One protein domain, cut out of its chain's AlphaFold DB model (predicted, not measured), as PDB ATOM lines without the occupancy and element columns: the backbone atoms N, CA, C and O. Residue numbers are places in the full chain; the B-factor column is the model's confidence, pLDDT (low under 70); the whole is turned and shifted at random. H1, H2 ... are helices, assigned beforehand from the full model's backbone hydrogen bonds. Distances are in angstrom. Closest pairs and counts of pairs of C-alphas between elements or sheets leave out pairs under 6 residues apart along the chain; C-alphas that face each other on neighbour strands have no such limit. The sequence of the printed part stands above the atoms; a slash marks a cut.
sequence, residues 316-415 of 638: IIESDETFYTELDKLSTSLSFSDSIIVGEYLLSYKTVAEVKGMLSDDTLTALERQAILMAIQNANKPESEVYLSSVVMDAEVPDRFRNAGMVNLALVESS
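Overview. This is residues 316 to 415 of the 638 residues of an uncharacterized protein of Enterovibrio norvegicus FF-454 (UniProt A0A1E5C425). Helix H4 runs through the middle of a rounded ball of helices; the hairpin of H1 and H2 crosses it at one side, and H5 and H6 pack on its other side. H4, H5 and H6 make an up-and-down bundle of three, each running against the one before, and short H3 packs on H4 and H5. The printed part has 100 residues with six named helices, H1 to H6 in chain order, and no named strand: all helix. It is compact, with a radius of gyration of the C-alphas of 11.8 A and spans of 31 by 29 by 23 A.

Along the chain. H1, residues 320 to 333, begins at C-alpha 320 (26.651, 49.670, -18.292) and measures 19.4 A. H2 is residues 336 to 349, 19.9 A; H3 is residues 352 to 359. H4, residues 366 to 379, measures 20.2 A. H5 is residues 382 to 392, and H6, residues 399 to 410, ends at C-alpha 410 (8.068, 28.638, -17.039).

Arrangement. H4 is the hub, touching five helices. H2 touches it about perpendicular at 85 degrees, the closest C-alphas, Ser 339 and Ala 375, being 4.1 A apart. H5 and H6, a hairpin, touch at a shallow tilt of 30 degrees, opposite ways, closest at C-alphas Val 392 and Arg 402, 4.5 A. H1 and H6 are apart. Each O i to N i+4 pair is within hydrogen-bond range in H1, H2, H3 and H6; H4 has 9 of 10 and H5 6 of 7.

Size, cuts and confidence. The C-alphas farthest apart, Ile 316 and Ala 395, are 32.4 A apart. The printed part has no cut, and no link is long. Mean pLDDT of the printed part is 82.1; residues 316, 330 to 338, 366 to 367 and 413 are under 70.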
ATOM      1  N   ILE A 316      18.098  52.215 -27.192       68.75
ATOM      2  CA  ILE A 316      19.171  51.228 -27.046       68.75
ATOM      3  C   ILE A 316      19.976  51.592 -25.796       68.75
ATOM      4  O   ILE A 316      20.407  52.736 -25.649       68.75
ATOM      5  N   ILE A 317      20.185  50.634 -24.894       82.81
ATOM      6  CA  ILE A 317      21.153  50.787 -23.803       82.81
ATOM      7  C   ILE A 317      22.551  50.606 -24.409       82.81
ATOM      8  O   ILE A 317      22.907  49.517 -24.849       82.81
ATOM      9  N   GLU A 318      23.332  51.684 -24.469       82.00
ATOM     10  CA  GLU A 318      24.658  51.688 -25.112       82.00
ATOM     11  C   GLU A 318      25.816  51.411 -24.135       82.00
ATOM     12  O   GLU A 318      26.955  51.225 -24.563       82.00
ATOM     13  N   SER A 319      25.556  51.411 -22.821       88.25
ATOM     14  CA  SER A 319      26.591  51.266 -21.789       88.25
ATOM     15  C   SER A 319      26.062  50.688 -20.474       88.25
ATOM     16  O   SER A 319      24.867  50.771 -20.191       88.25
ATOM     17  N   ASP A 320      26.971  50.184 -19.632       89.38
ATOM     18  CA  ASP A 320      26.651  49.670 -18.292       89.38
ATOM     19  C   ASP A 320      26.083  50.744 -17.353       89.38
ATOM     20  O   ASP A 320      25.196  50.464 -16.556       89.38
ATOM     21  N   GLU A 321      26.545  51.991 -17.461       90.00
ATOM     22  CA  GLU A 321      26.015  53.102 -16.659       90.00
ATOM     23  C   GLU A 321      24.539  53.369 -16.994       90.00
ATOM     24  O   GLU A 321      23.690  53.510 -16.109       90.00
ATOM     25  N   THR A 322      24.218  53.367 -18.290       86.44
ATOM     26  CA  THR A 322      22.833  53.474 -18.760       86.44
ATOM     27  C   THR A 322      22.023  52.245 -18.356       86.44
ATOM     28  O   THR A 322      20.872  52.395 -17.961       86.44
ATOM     29  N   PHE A 323      22.616  51.047 -18.384       93.19
ATOM     30  CA  PHE A 323      21.961  49.822 -17.930       93.19
ATOM     31  C   PHE A 323      21.506  49.923 -16.475       93.19
ATOM     32  O   PHE A 323      20.333  49.689 -16.216       93.19
ATOM     33  N   TYR A 324      22.381  50.312 -15.542       90.75
ATOM     34  CA  TYR A 324      21.998  50.416 -14.129       90.75
ATOM     35  C   TYR A 324      20.927  51.488 -13.896       90.75
ATOM     36  O   TYR A 324      20.023  51.281 -13.097       90.75
ATOM     37  N   THR A 325      20.963  52.590 -14.650       85.12
ATOM     38  CA  THR A 325      19.911  53.621 -14.591       85.12
ATOM     39  C   THR A 325      18.556  53.078 -15.058       85.12
ATOM     40  O   THR A 325      17.524  53.328 -14.437       85.12
ATOM     41  N   GLU A 326      18.538  52.322 -16.157       82.56
ATOM     42  CA  GLU A 326      17.309  51.704 -16.667       82.56
ATOM     43  C   GLU A 326      16.853  50.523 -15.804       82.56
ATOM     44  O   GLU A 326      15.654  50.280 -15.700       82.56
ATOM     45  N   LEU A 327      17.779  49.817 -15.152       84.88
ATOM     46  CA  LEU A 327      17.469  48.748 -14.214       84.88
ATOM     47  C   LEU A 327      16.819  49.292 -12.937       84.88
ATOM     48  O   LEU A 327      15.803  48.749 -12.512       84.88
ATOM     49  N   ASP A 328      17.343  50.379 -12.369       80.81
ATOM     50  CA  ASP A 328      16.744  51.070 -11.220       80.81
ATOM     51  C   ASP A 328      15.324  51.555 -11.561       80.81
ATOM     52  O   ASP A 328      14.347  51.240 -10.869       80.81
ATOM     53  N   LYS A 329      15.163  52.195 -12.728       72.38
ATOM     54  CA  LYS A 329      13.846  52.576 -13.262       72.38
ATOM     55  C   LYS A 329      12.925  51.367 -13.442       72.38
ATOM     56  O   LYS A 329      11.737  51.436 -13.121       72.38
ATOM     57  N   LEU A 330      13.431  50.256 -13.971       68.44
ATOM     58  CA  LEU A 330      12.644  49.044 -14.157       68.44
ATOM     59  C   LEU A 330      12.208  48.448 -12.814       68.44
ATOM     60  O   LEU A 330      11.059  48.030 -12.680       68.44
ATOM     61  N   SER A 331      13.099  48.439 -11.824       64.25
ATOM     62  CA  SER A 331      12.857  47.860 -10.501       64.25
ATOM     63  C   SER A 331      11.729  48.552  -9.732       64.25
ATOM     64  O   SER A 331      11.052  47.921  -8.924       64.25
ATOM     65  N   THR A 332      11.484  49.828 -10.032       56.53
ATOM     66  CA  THR A 332      10.433  50.646  -9.413       56.53
ATOM     67  C   THR A 332       9.157  50.721 -10.253       56.53
ATOM     68  O   THR A 332       8.063  50.858  -9.708       56.53
ATOM     69  N   SER A 333       9.267  50.621 -11.581       52.47
ATOM     70  CA  SER A 333       8.128  50.751 -12.505       52.47
ATOM     71  C   SER A 333       7.461  49.429 -12.883       52.47
ATOM     72  O   SER A 333       6.283  49.434 -13.240       52.47
ATOM     73  N   LEU A 334       8.211  48.321 -12.868       53.53
ATOM     74  CA  LEU A 334       7.826  47.022 -13.439       53.53
ATOM     75  C   LEU A 334       7.319  47.114 -14.891       53.53
ATOM     76  O   LEU A 334       6.458  46.353 -15.334       53.53
ATOM     77  N   SER A 335       7.846  48.079 -15.644       56.28
ATOM     78  CA  SER A 335       7.425  48.381 -17.007       56.28
ATOM     79  C   SER A 335       7.764  47.246 -17.973       56.28
ATOM     80  O   SER A 335       8.930  46.907 -18.163       56.28
ATOM     81  N   PHE A 336       6.749  46.686 -18.641       58.09
ATOM     82  CA  PHE A 336       6.942  45.641 -19.654       58.09
ATOM     83  C   PHE A 336       7.881  46.111 -20.778       58.09
ATOM     84  O   PHE A 336       8.811  45.403 -21.151       58.09
ATOM     85  N   SER A 337       7.714  47.344 -21.258       60.97
ATOM     86  CA  SER A 337       8.591  47.943 -22.270       60.97
ATOM     87  C   SER A 337      10.043  48.089 -21.805       60.97
ATOM     88  O   SER A 337      10.958  47.703 -22.531       60.97
ATOM     89  N   ASP A 338      10.271  48.605 -20.594       65.19
ATOM     90  CA  ASP A 338      11.636  48.765 -20.075       65.19
ATOM     91  C   ASP A 338      12.268  47.395 -19.783       65.19
ATOM     92  O   ASP A 338      13.458  47.200 -20.011       65.19
ATOM     93  N   SER A 339      11.463  46.406 -19.378       72.06
ATOM     94  CA  SER A 339      11.924  45.035 -19.148       72.06
ATOM     95  C   SER A 339      12.436  44.370 -20.424       72.06
ATOM     96  O   SER A 339      13.446  43.674 -20.375       72.06
ATOM     97  N   ILE A 340      11.814  44.644 -21.577       74.25
ATOM     98  CA  ILE A 340      12.321  44.174 -22.868       74.25
ATOM     99  C   ILE A 340      13.672  44.825 -23.157       74.25
ATOM    100  O   ILE A 340      14.621  44.110 -23.445       74.25
ATOM    101  N   ILE A 341      13.799  46.151 -23.023       78.62
ATOM    102  CA  ILE A 341      15.055  46.865 -23.314       78.62
ATOM    103  C   ILE A 341      16.198  46.366 -22.415       78.62
ATOM    104  O   ILE A 341      17.279  46.025 -22.901       78.62
ATOM    105  N   VAL A 342      15.958  46.302 -21.103       86.31
ATOM    106  CA  VAL A 342      16.926  45.800 -20.119       86.31
ATOM    107  C   VAL A 342      17.279  44.343 -20.425       86.31
ATOM    108  O   VAL A 342      18.453  43.979 -20.420       86.31
ATOM    109  N   GLY A 343      16.290  43.515 -20.757       89.31
ATOM    110  CA  GLY A 343      16.484  42.104 -21.076       89.31
ATOM    111  C   GLY A 343      17.277  41.896 -22.361       89.31
ATOM    112  O   GLY A 343      18.197  41.083 -22.398       89.31
ATOM    113  N   GLU A 344      16.991  42.667 -23.407       86.38
ATOM    114  CA  GLU A 344      17.753  42.635 -24.651       86.38
ATOM    115  C   GLU A 344      19.205  43.052 -24.441       86.38
ATOM    116  O   GLU A 344      20.096  42.419 -25.012       86.38
ATOM    117  N   TYR A 345      19.456  44.069 -23.610       92.19
ATOM    118  CA  TYR A 345      20.812  44.460 -23.244       92.19
ATOM    119  C   TYR A 345      21.545  43.326 -22.523       92.19
ATOM    120  O   TYR A 345      22.639  42.942 -22.940       92.19
ATOM    121  N   LEU A 346      20.924  42.751 -21.488       94.69
ATOM    122  CA  LEU A 346      21.486  41.635 -20.727       94.69
ATOM    123  C   LEU A 346      21.860  40.470 -21.645       94.69
ATOM    124  O   LEU A 346      22.989  39.995 -21.600       94.69
ATOM    125  N   LEU A 347      20.948  40.055 -22.523       90.75
ATOM    126  CA  LEU A 347      21.167  38.921 -23.420       90.75
ATOM    127  C   LEU A 347      22.191  39.204 -24.528       90.75
ATOM    128  O   LEU A 347      22.803  38.269 -25.040       90.75
ATOM    129  N   SER A 348      22.380  40.471 -24.905       89.81
ATOM    130  CA  SER A 348      23.297  40.858 -25.987       89.81
ATOM    131  C   SER A 348      24.712  41.175 -25.499       89.81
ATOM    132  O   SER A 348      25.667  40.991 -26.256       89.81
ATOM    133  N   TYR A 349      24.859  41.664 -24.263       90.88
ATOM    134  CA  TYR A 349      26.114  42.249 -23.775       90.88
ATOM    135  C   TYR A 349      26.622  41.678 -22.453       90.88
ATOM    136  O   TYR A 349      27.789  41.899 -22.129       90.88
ATOM    137  N   LYS A 350      25.799  40.952 -21.692       93.50
ATOM    138  CA  LYS A 350      26.229  40.270 -20.466       93.50
ATOM    139  C   LYS A 350      26.305  38.780 -20.704       93.50
ATOM    140  O   LYS A 350      25.534  38.225 -21.470       93.50
ATOM    141  N   THR A 351      27.253  38.129 -20.050       93.69
ATOM    142  CA  THR A 351      27.352  36.672 -20.006       93.69
ATOM    143  C   THR A 351      26.457  36.105 -18.906       93.69
ATOM    144  O   THR A 351      26.120  36.783 -17.936       93.69
ATOM    145  N   VAL A 352      26.136  34.812 -18.999       92.25
ATOM    146  CA  VAL A 352      25.412  34.082 -17.943       92.25
ATOM    147  C   VAL A 352      26.096  34.230 -16.576       92.25
ATOM    148  O   VAL A 352      25.416  34.401 -15.570       92.25
ATOM    149  N   ALA A 353      27.431  34.186 -16.530       93.25
ATOM    150  CA  ALA A 353      28.189  34.333 -15.287       93.25
ATOM    151  C   ALA A 353      28.060  35.743 -14.691       93.25
ATOM    152  O   ALA A 353      27.914  35.878 -13.481       93.25
ATOM    153  N   GLU A 354      28.062  36.785 -15.526       95.75
ATOM    154  CA  GLU A 354      27.840  38.162 -15.067       95.75
ATOM    155  C   GLU A 354      26.420  38.355 -14.535       95.75
ATOM    156  O   GLU A 354      26.258  38.927 -13.464       95.75
ATOM    157  N   VAL A 355      25.402  37.824 -15.222       96.06
ATOM    158  CA  VAL A 355      24.007  37.884 -14.753       96.06
ATOM    159  C   VAL A 355      23.848  37.178 -13.407       96.06
ATOM    160  O   VAL A 355      23.244  37.730 -12.494       96.06
ATOM    161  N   LYS A 356      24.432  35.988 -13.240       93.81
ATOM    162  CA  LYS A 356      24.450  35.286 -11.947       93.81
ATOM    163  C   LYS A 356      25.165  36.098 -10.870       93.81
ATOM    164  O   LYS A 356      24.639  36.236  -9.772       93.81
ATOM    165  N   GLY A 357      26.314  36.682 -11.210       91.44
ATOM    166  CA  GLY A 357      27.051  37.584 -10.331       91.44
ATOM    167  C   GLY A 357      26.192  38.755  -9.856       91.44
ATOM    168  O   GLY A 357      26.164  39.023  -8.663       91.44
ATOM    169  N   MET A 358      25.421  39.380 -10.754       93.94
ATOM    170  CA  MET A 358      24.481  40.457 -10.411       93.94
ATOM    171  C   MET A 358      23.378  39.985  -9.451       93.94
ATOM    172  O   MET A 358      23.032  40.697  -8.515       93.94
ATOM    173  N   LEU A 359      22.841  38.776  -9.628       90.88
ATOM    174  CA  LEU A 359      21.831  38.212  -8.717       90.88
ATOM    175  C   LEU A 359      22.397  37.890  -7.322       90.88
ATOM    176  O   LEU A 359      21.655  37.851  -6.336       90.88
ATOM    177  N   SER A 360      23.708  37.706  -7.214       86.56
ATOM    178  CA  SER A 360      24.410  37.484  -5.946       86.56
ATOM    179  C   SER A 360      25.071  38.755  -5.382       86.56
ATOM    180  O   SER A 360      25.685  38.684  -4.323       86.56
ATOM    181  N   ASP A 361      24.942  39.913  -6.044       85.38
ATOM    182  CA  ASP A 361      25.624  41.162  -5.676       85.38
ATOM    183  C   ASP A 361      24.813  42.023  -4.694       85.38
ATOM    184  O   ASP A 361      23.823  42.652  -5.065       85.38
ATOM    185  N   ASP A 362      25.287  42.110  -3.450       78.94
ATOM    186  CA  ASP A 362      24.703  42.900  -2.351       78.94
ATOM    187  C   ASP A 362      24.676  44.412  -2.543       78.94
ATOM    188  O   ASP A 362      24.019  45.109  -1.771       78.94
ATOM    189  N   THR A 363      25.297  44.926  -3.602       84.81
ATOM    190  CA  THR A 363      25.131  46.325  -4.003       84.81
ATOM    191  C   THR A 363      23.836  46.584  -4.775       84.81
ATOM    192  O   THR A 363      23.349  47.713  -4.739       84.81
ATOM    193  N   LEU A 364      23.251  45.562  -5.412       80.81
ATOM    194  CA  LEU A 364      21.930  45.643  -6.036       80.81
ATOM    195  C   LEU A 364      20.835  45.302  -5.031       80.81
ATOM    196  O   LEU A 364      20.922  44.309  -4.296       80.81
ATOM    197  N   THR A 365      19.764  46.088  -5.060       77.81
ATOM    198  CA  THR A 365      18.564  45.849  -4.259       77.81
ATOM    199  C   THR A 365      17.867  44.557  -4.688       77.81
ATOM    200  O   THR A 365      17.997  44.084  -5.821       77.81
ATOM    201  N   ALA A 366      17.068  43.975  -3.789       69.12
ATOM    202  CA  ALA A 366      16.262  42.799  -4.115       69.12
ATOM    203  C   ALA A 366      15.333  43.043  -5.325       69.12
ATOM    204  O   ALA A 366      15.141  42.142  -6.143       69.12
ATOM    205  N   LEU A 367      14.825  44.273  -5.465       65.62
ATOM    206  CA  LEU A 367      13.956  44.702  -6.561       65.62
ATOM    207  C   LEU A 367      14.695  44.714  -7.904       65.62
ATOM    208  O   LEU A 367      14.198  44.175  -8.889       65.62
ATOM    209  N   GLU A 368      15.906  45.265  -7.954       76.50
ATOM    210  CA  GLU A 368      16.719  45.284  -9.177       76.50
ATOM    211  C   GLU A 368      17.097  43.869  -9.622       76.50
ATOM    212  O   GLU A 368      16.967  43.520 -10.795       76.50
ATOM    213  N   ARG A 369      17.490  43.000  -8.688       82.31
ATOM    214  CA  ARG A 369      17.822  41.603  -9.008       82.31
ATOM    215  C   ARG A 369      16.615  40.819  -9.517       82.31
ATOM    216  O   ARG A 369      16.736  40.010 -10.432       82.31
ATOM    217  N   GLN A 370      15.432  41.081  -8.978       72.38
ATOM    218  CA  GLN A 370      14.199  40.480  -9.472       72.38
ATOM    219  C   GLN A 370      13.791  41.051 -10.841       72.38
ATOM    220  O   GLN A 370      13.334  40.311 -11.717       72.38
ATOM    221  N   ALA A 371      14.006  42.351 -11.060       74.94
ATOM    222  CA  ALA A 371      13.795  43.008 -12.344       74.94
ATOM    223  C   ALA A 371      14.696  42.435 -13.448       74.94
ATOM    224  O   ALA A 371      14.230  42.297 -14.575       74.94
ATOM    225  N   ILE A 372      15.928  42.015 -13.130       89.19
ATOM    226  CA  ILE A 372      16.811  41.285 -14.059       89.19
ATOM    227  C   ILE A 372      16.131  40.006 -14.578       89.19
ATOM    228  O   ILE A 372      16.122  39.761 -15.783       89.19
ATOM    229  N   LEU A 373      15.535  39.198 -13.695       82.75
ATOM    230  CA  LEU A 373      14.877  37.940 -14.081       82.75
ATOM    231  C   LEU A 373      13.658  38.186 -14.977       82.75
ATOM    232  O   LEU A 373      13.518  37.546 -16.020       82.75
ATOM    233  N   MET A 374      12.829  39.161 -14.600       79.50
ATOM    234  CA  MET A 374      11.666  39.588 -15.381       79.50
ATOM    235  C   MET A 374      12.074  40.153 -16.745       79.50
ATOM    236  O   MET A 374      11.437  39.867 -17.756       79.50
ATOM    237  N   ALA A 375      13.148  40.940 -16.797       83.75
ATOM    238  CA  ALA A 375      13.673  41.499 -18.033       83.75
ATOM    239  C   ALA A 375      14.117  40.394 -18.999       83.75
ATOM    240  O   ALA A 375      13.733  40.394 -20.170       83.75
ATOM    241  N   ILE A 376      14.858  39.401 -18.500       87.56
ATOM    242  CA  ILE A 376      15.279  38.247 -19.300       87.56
ATOM    243  C   ILE A 376      14.059  37.463 -19.810       87.56
ATOM    244  O   ILE A 376      14.030  37.118 -20.992       87.56
ATOM    245  N   GLN A 377      13.047  37.219 -18.969       85.44
ATOM    246  CA  GLN A 377      11.794  36.576 -19.386       85.44
ATOM    247  C   GLN A 377      11.108  37.363 -20.509       85.44
ATOM    248  O   GLN A 377      10.817  36.801 -21.564       85.44
ATOM    249  N   ASN A 378      10.856  38.654 -20.292       78.50
ATOM    250  CA  ASN A 378      10.064  39.483 -21.198       78.50
ATOM    251  C   ASN A 378      10.775  39.766 -22.525       78.50
ATOM    252  O   ASN A 378      10.102  39.948 -23.537       78.50
ATOM    253  N   ALA A 379      12.113  39.735 -22.556       82.00
ATOM    254  CA  ALA A 379      12.862  39.753 -23.812       82.00
ATOM    255  C   ALA A 379      12.522  38.551 -24.713       82.00
ATOM    256  O   ALA A 379      12.603  38.675 -25.936       82.00
ATOM    257  N   ASN A 380      12.123  37.417 -24.118       77.94
ATOM    258  CA  ASN A 380      11.544  36.252 -24.791       77.94
ATOM    259  C   ASN A 380      12.346  35.776 -26.022       77.94
ATOM    260  O   ASN A 380      11.787  35.419 -27.062       77.94
ATOM    261  N   LYS A 381      13.681  35.793 -25.917       81.31
ATOM    262  CA  LYS A 381      14.594  35.247 -26.932       81.31
ATOM    263  C   LYS A 381      14.948  33.797 -26.579       81.31
ATOM    264  O   LYS A 381      14.840  33.424 -25.412       81.31
ATOM    265  N   PRO A 382      15.421  32.969 -27.528       79.12
ATOM    266  CA  PRO A 382      15.929  31.632 -27.200       79.12
ATOM    267  C   PRO A 382      16.986  31.651 -26.082       79.12
ATOM    268  O   PRO A 382      17.031  30.764 -25.233       79.12
ATOM    269  N   GLU A 383      17.806  32.700 -26.034       84.31
ATOM    270  CA  GLU A 383      18.802  32.918 -24.989       84.31
ATOM    271  C   GLU A 383      18.169  33.146 -23.608       84.31
ATOM    272  O   GLU A 383      18.762  32.741 -22.611       84.31
ATOM    273  N   SER A 384      16.960  33.714 -23.521       87.19
ATOM    274  CA  SER A 384      16.243  33.900 -22.252       87.19
ATOM    275  C   SER A 384      16.077  32.581 -21.501       87.19
ATOM    276  O   SER A 384      16.354  32.509 -20.302       87.19
ATOM    277  N   GLU A 385      15.688  31.525 -22.220       88.31
ATOM    278  CA  GLU A 385      15.524  30.180 -21.668       88.31
ATOM    279  C   GLU A 385      16.850  29.648 -21.108       88.31
ATOM    280  O   GLU A 385      16.897  29.122 -19.997       88.31
ATOM    281  N   VAL A 386      17.950  29.837 -21.842       88.38
ATOM    282  CA  VAL A 386      19.290  29.379 -21.442       88.38
ATOM    283  C   VAL A 386      19.789  30.121 -20.201       88.38
ATOM    284  O   VAL A 386      20.340  29.493 -19.290       88.38
ATOM    285  N   TYR A 387      19.598  31.440 -20.142       95.25
ATOM    286  CA  TYR A 387      20.026  32.267 -19.013       95.25
ATOM    287  C   TYR A 387      19.250  31.903 -17.752       95.25
ATOM    288  O   TYR A 387      19.863  31.580 -16.734       95.25
ATOM    289  N   LEU A 388      17.918  31.879 -17.830       94.00
ATOM    290  CA  LEU A 388      17.066  31.547 -16.689       94.00
ATOM    291  C   LEU A 388      17.284  30.101 -16.225       94.00
ATOM    292  O   LEU A 388      17.439  29.873 -15.028       94.00
ATOM    293  N   SER A 389      17.419  29.141 -17.143       94.56
ATOM    294  CA  SER A 389      17.758  27.750 -16.795       94.56
ATOM    295  C   SER A 389      19.094  27.657 -16.064       94.56
ATOM    296  O   SER A 389      19.223  26.946 -15.069       94.56
ATOM    297  N   SER A 390      20.094  28.414 -16.523       95.00
ATOM    298  CA  SER A 390      21.408  28.443 -15.884       95.00
ATOM    299  C   SER A 390      21.364  29.067 -14.492       95.00
ATOM    300  O   SER A 390      22.111  28.617 -13.631       95.00
ATOM    301  N   VAL A 391      20.538  30.097 -14.279       94.19
ATOM    302  CA  VAL A 391      20.319  30.741 -12.972       94.19
ATOM    303  C   VAL A 391      19.646  29.774 -12.000       94.19
ATOM    304  O   VAL A 391      20.124  29.593 -10.887       94.19
ATOM    305  N   VAL A 392      18.569  29.118 -12.430       93.94
ATOM    306  CA  VAL A 392      17.802  28.158 -11.618       93.94
ATOM    307  C   VAL A 392      18.675  27.004 -11.119       93.94
ATOM    308  O   VAL A 392      18.573  26.583  -9.965       93.94
ATOM    309  N   MET A 393      19.566  26.516 -11.979       93.19
ATOM    310  CA  MET A 393      20.423  25.361 -11.711       93.19
ATOM    311  C   MET A 393      21.695  25.682 -10.917       93.19
ATOM    312  O   MET A 393      22.482  24.774 -10.659       93.19
ATOM    313  N   ASP A 394      21.933  26.944 -10.560       91.69
ATOM    314  CA  ASP A 394      23.168  27.361  -9.901       91.69
ATOM    315  C   ASP A 394      22.963  27.600  -8.407       91.69
ATOM    316  O   ASP A 394      22.311  28.562  -8.013       91.69
ATOM    317  N   ALA A 395      23.555  26.741  -7.580       89.00
ATOM    318  CA  ALA A 395      23.481  26.841  -6.126       89.00
ATOM    319  C   ALA A 395      24.221  28.064  -5.542       89.00
ATOM    320  O   ALA A 395      24.038  28.369  -4.365       89.00
ATOM    321  N   GLU A 396      25.049  28.769  -6.325       88.69
ATOM    322  CA  GLU A 396      25.669  30.035  -5.903       88.69
ATOM    323  C   GLU A 396      24.717  31.236  -6.035       88.69
ATOM    324  O   GLU A 396      24.960  32.293  -5.444       88.69
ATOM    325  N   VAL A 397      23.624  31.091  -6.793       88.38
ATOM    326  CA  VAL A 397      22.551  32.088  -6.829       88.38
ATOM    327  C   VAL A 397      21.665  31.890  -5.594       88.38
ATOM    328  O   VAL A 397      21.220  30.772  -5.345       88.38
ATOM    329  N   PRO A 398      21.338  32.949  -4.831       83.75
ATOM    330  CA  PRO A 398      20.448  32.827  -3.682       83.75
ATOM    331  C   PRO A 398      19.110  32.162  -4.037       83.75
ATOM    332  O   PRO A 398      18.470  32.533  -5.026       83.75
ATOM    333  N   ASP A 399      18.640  31.244  -3.186       80.31
ATOM    334  CA  ASP A 399      17.424  30.444  -3.410       80.31
ATOM    335  C   ASP A 399      16.193  31.285  -3.776       80.31
ATOM    336  O   ASP A 399      15.356  30.850  -4.568       80.31
ATOM    337  N   ARG A 400      16.082  32.519  -3.264       75.75
ATOM    338  CA  ARG A 400      15.000  33.448  -3.639       75.75
ATOM    339  C   ARG A 400      14.971  33.740  -5.143       75.75
ATOM    340  O   ARG A 400      13.906  33.715  -5.753       75.75
ATOM    341  N   PHE A 401      16.136  33.953  -5.750       82.81
ATOM    342  CA  PHE A 401      16.265  34.282  -7.168       82.81
ATOM    343  C   PHE A 401      16.266  33.036  -8.045       82.81
ATOM    344  O   PHE A 401      15.839  33.105  -9.193       82.81
ATOM    345  N   ARG A 402      16.646  31.877  -7.498       85.75
ATOM    346  CA  ARG A 402      16.408  30.582  -8.150       85.75
ATOM    347  C   ARG A 402      14.908  30.273  -8.220       85.75
ATOM    348  O   ARG A 402      14.418  29.942  -9.293       85.75
ATOM    349  N   ASN A 403      14.161  30.470  -7.128       77.62
ATOM    350  CA  ASN A 403      12.697  30.342  -7.099       77.62
ATOM    351  C   ASN A 403      12.017  31.286  -8.095       77.62
ATOM    352  O   ASN A 403      11.242  30.841  -8.942       77.62
ATOM    353  N   ALA A 404      12.361  32.574  -8.051       72.25
ATOM    354  CA  ALA A 404      11.889  33.545  -9.031       72.25
ATOM    355  C   ALA A 404      12.257  33.146 -10.463       72.25
ATOM    356  O   ALA A 404      11.430  33.245 -11.368       72.25
ATOM    357  N   GLY A 405      13.491  32.685 -10.668       80.56
ATOM    358  CA  GLY A 405      13.993  32.224 -11.952       80.56
ATOM    359  C   GLY A 405      13.154  31.081 -12.512       80.56
ATOM    360  O   GLY A 405      12.853  31.107 -13.696       80.56
ATOM    361  N   MET A 406      12.705  30.137 -11.679       83.75
ATOM    362  CA  MET A 406      11.843  29.022 -12.099       83.75
ATOM    363  C   MET A 406      10.476  29.492 -12.590       83.75
ATOM    364  O   MET A 406       9.992  29.001 -13.608       83.75
ATOM    365  N   VAL A 407       9.881  30.466 -11.897       74.81
ATOM    366  CA  VAL A 407       8.606  31.072 -12.307       74.81
ATOM    367  C   VAL A 407       8.771  31.803 -13.640       74.81
ATOM    368  O   VAL A 407       8.022  31.548 -14.578       74.81
ATOM    369  N   ASN A 408       9.790  32.657 -13.756       80.31
ATOM    370  CA  ASN A 408      10.089  33.383 -14.993       80.31
ATOM    371  C   ASN A 408      10.392  32.417 -16.151       80.31
ATOM    372  O   ASN A 408       9.898  32.595 -17.258       80.31
ATOM    373  N   LEU A 409      11.155  31.352 -15.896       85.12
ATOM    374  CA  LEU A 409      11.512  30.347 -16.896       85.12
ATOM    375  C   LEU A 409      10.277  29.637 -17.461       85.12
ATOM    376  O   LEU A 409      10.182  29.456 -18.671       85.12
ATOM    377  N   ALA A 410       9.312  29.279 -16.610       77.50
ATOM    378  CA  ALA A 410       8.068  28.638 -17.039       77.50
ATOM    379  C   ALA A 410       7.135  29.568 -17.841       77.50
ATOM    380  O   ALA A 410       6.243  29.084 -18.540       77.50
ATOM    381  N   LEU A 411       7.339  30.887 -17.746       71.69
ATOM    382  CA  LEU A 411       6.568  31.917 -18.448       71.69
ATOM    383  C   LEU A 411       7.190  32.354 -19.783       71.69
ATOM    384  O   LEU A 411       6.582  33.148 -20.501       71.69
ATOM    385  N   VAL A 412       8.368  31.841 -20.153       75.88
ATOM    386  CA  VAL A 412       8.952  32.092 -21.479       75.88
ATOM    387  C   VAL A 412       8.041  31.468 -22.543       75.88
ATOM    388  O   VAL A 412       7.811  30.256 -22.532       75.88
ATOM    389  N   GLU A 413       7.529  32.274 -23.482       67.75
ATOM    390  CA  GLU A 413       6.488  31.848 -24.439       67.75
ATOM    391  C   GLU A 413       6.942  30.679 -25.323       67.75
ATOM    392  O   GLU A 413       6.135  29.846 -25.734       67.75
ATOM    393  N   SER A 414       8.244  30.616 -25.613       70.31
ATOM    394  CA  SER A 414       8.869  29.566 -26.424       70.31
ATOM    395  C   SER A 414       9.593  28.511 -25.585       70.31
ATOM    396  O   SER A 414      10.566  27.939 -26.061       70.31
ATOM    397  N   SER A 415       9.150  28.260 -24.347       78.06
ATOM    398  CA  SER A 415       9.745  27.233 -23.477       78.06
ATOM    399  C   SER A 415       9.863  25.881 -24.184       78.06
ATOM    400  O   SER A 415       8.918  25.394 -24.813       78.06
TER     401      SER A 415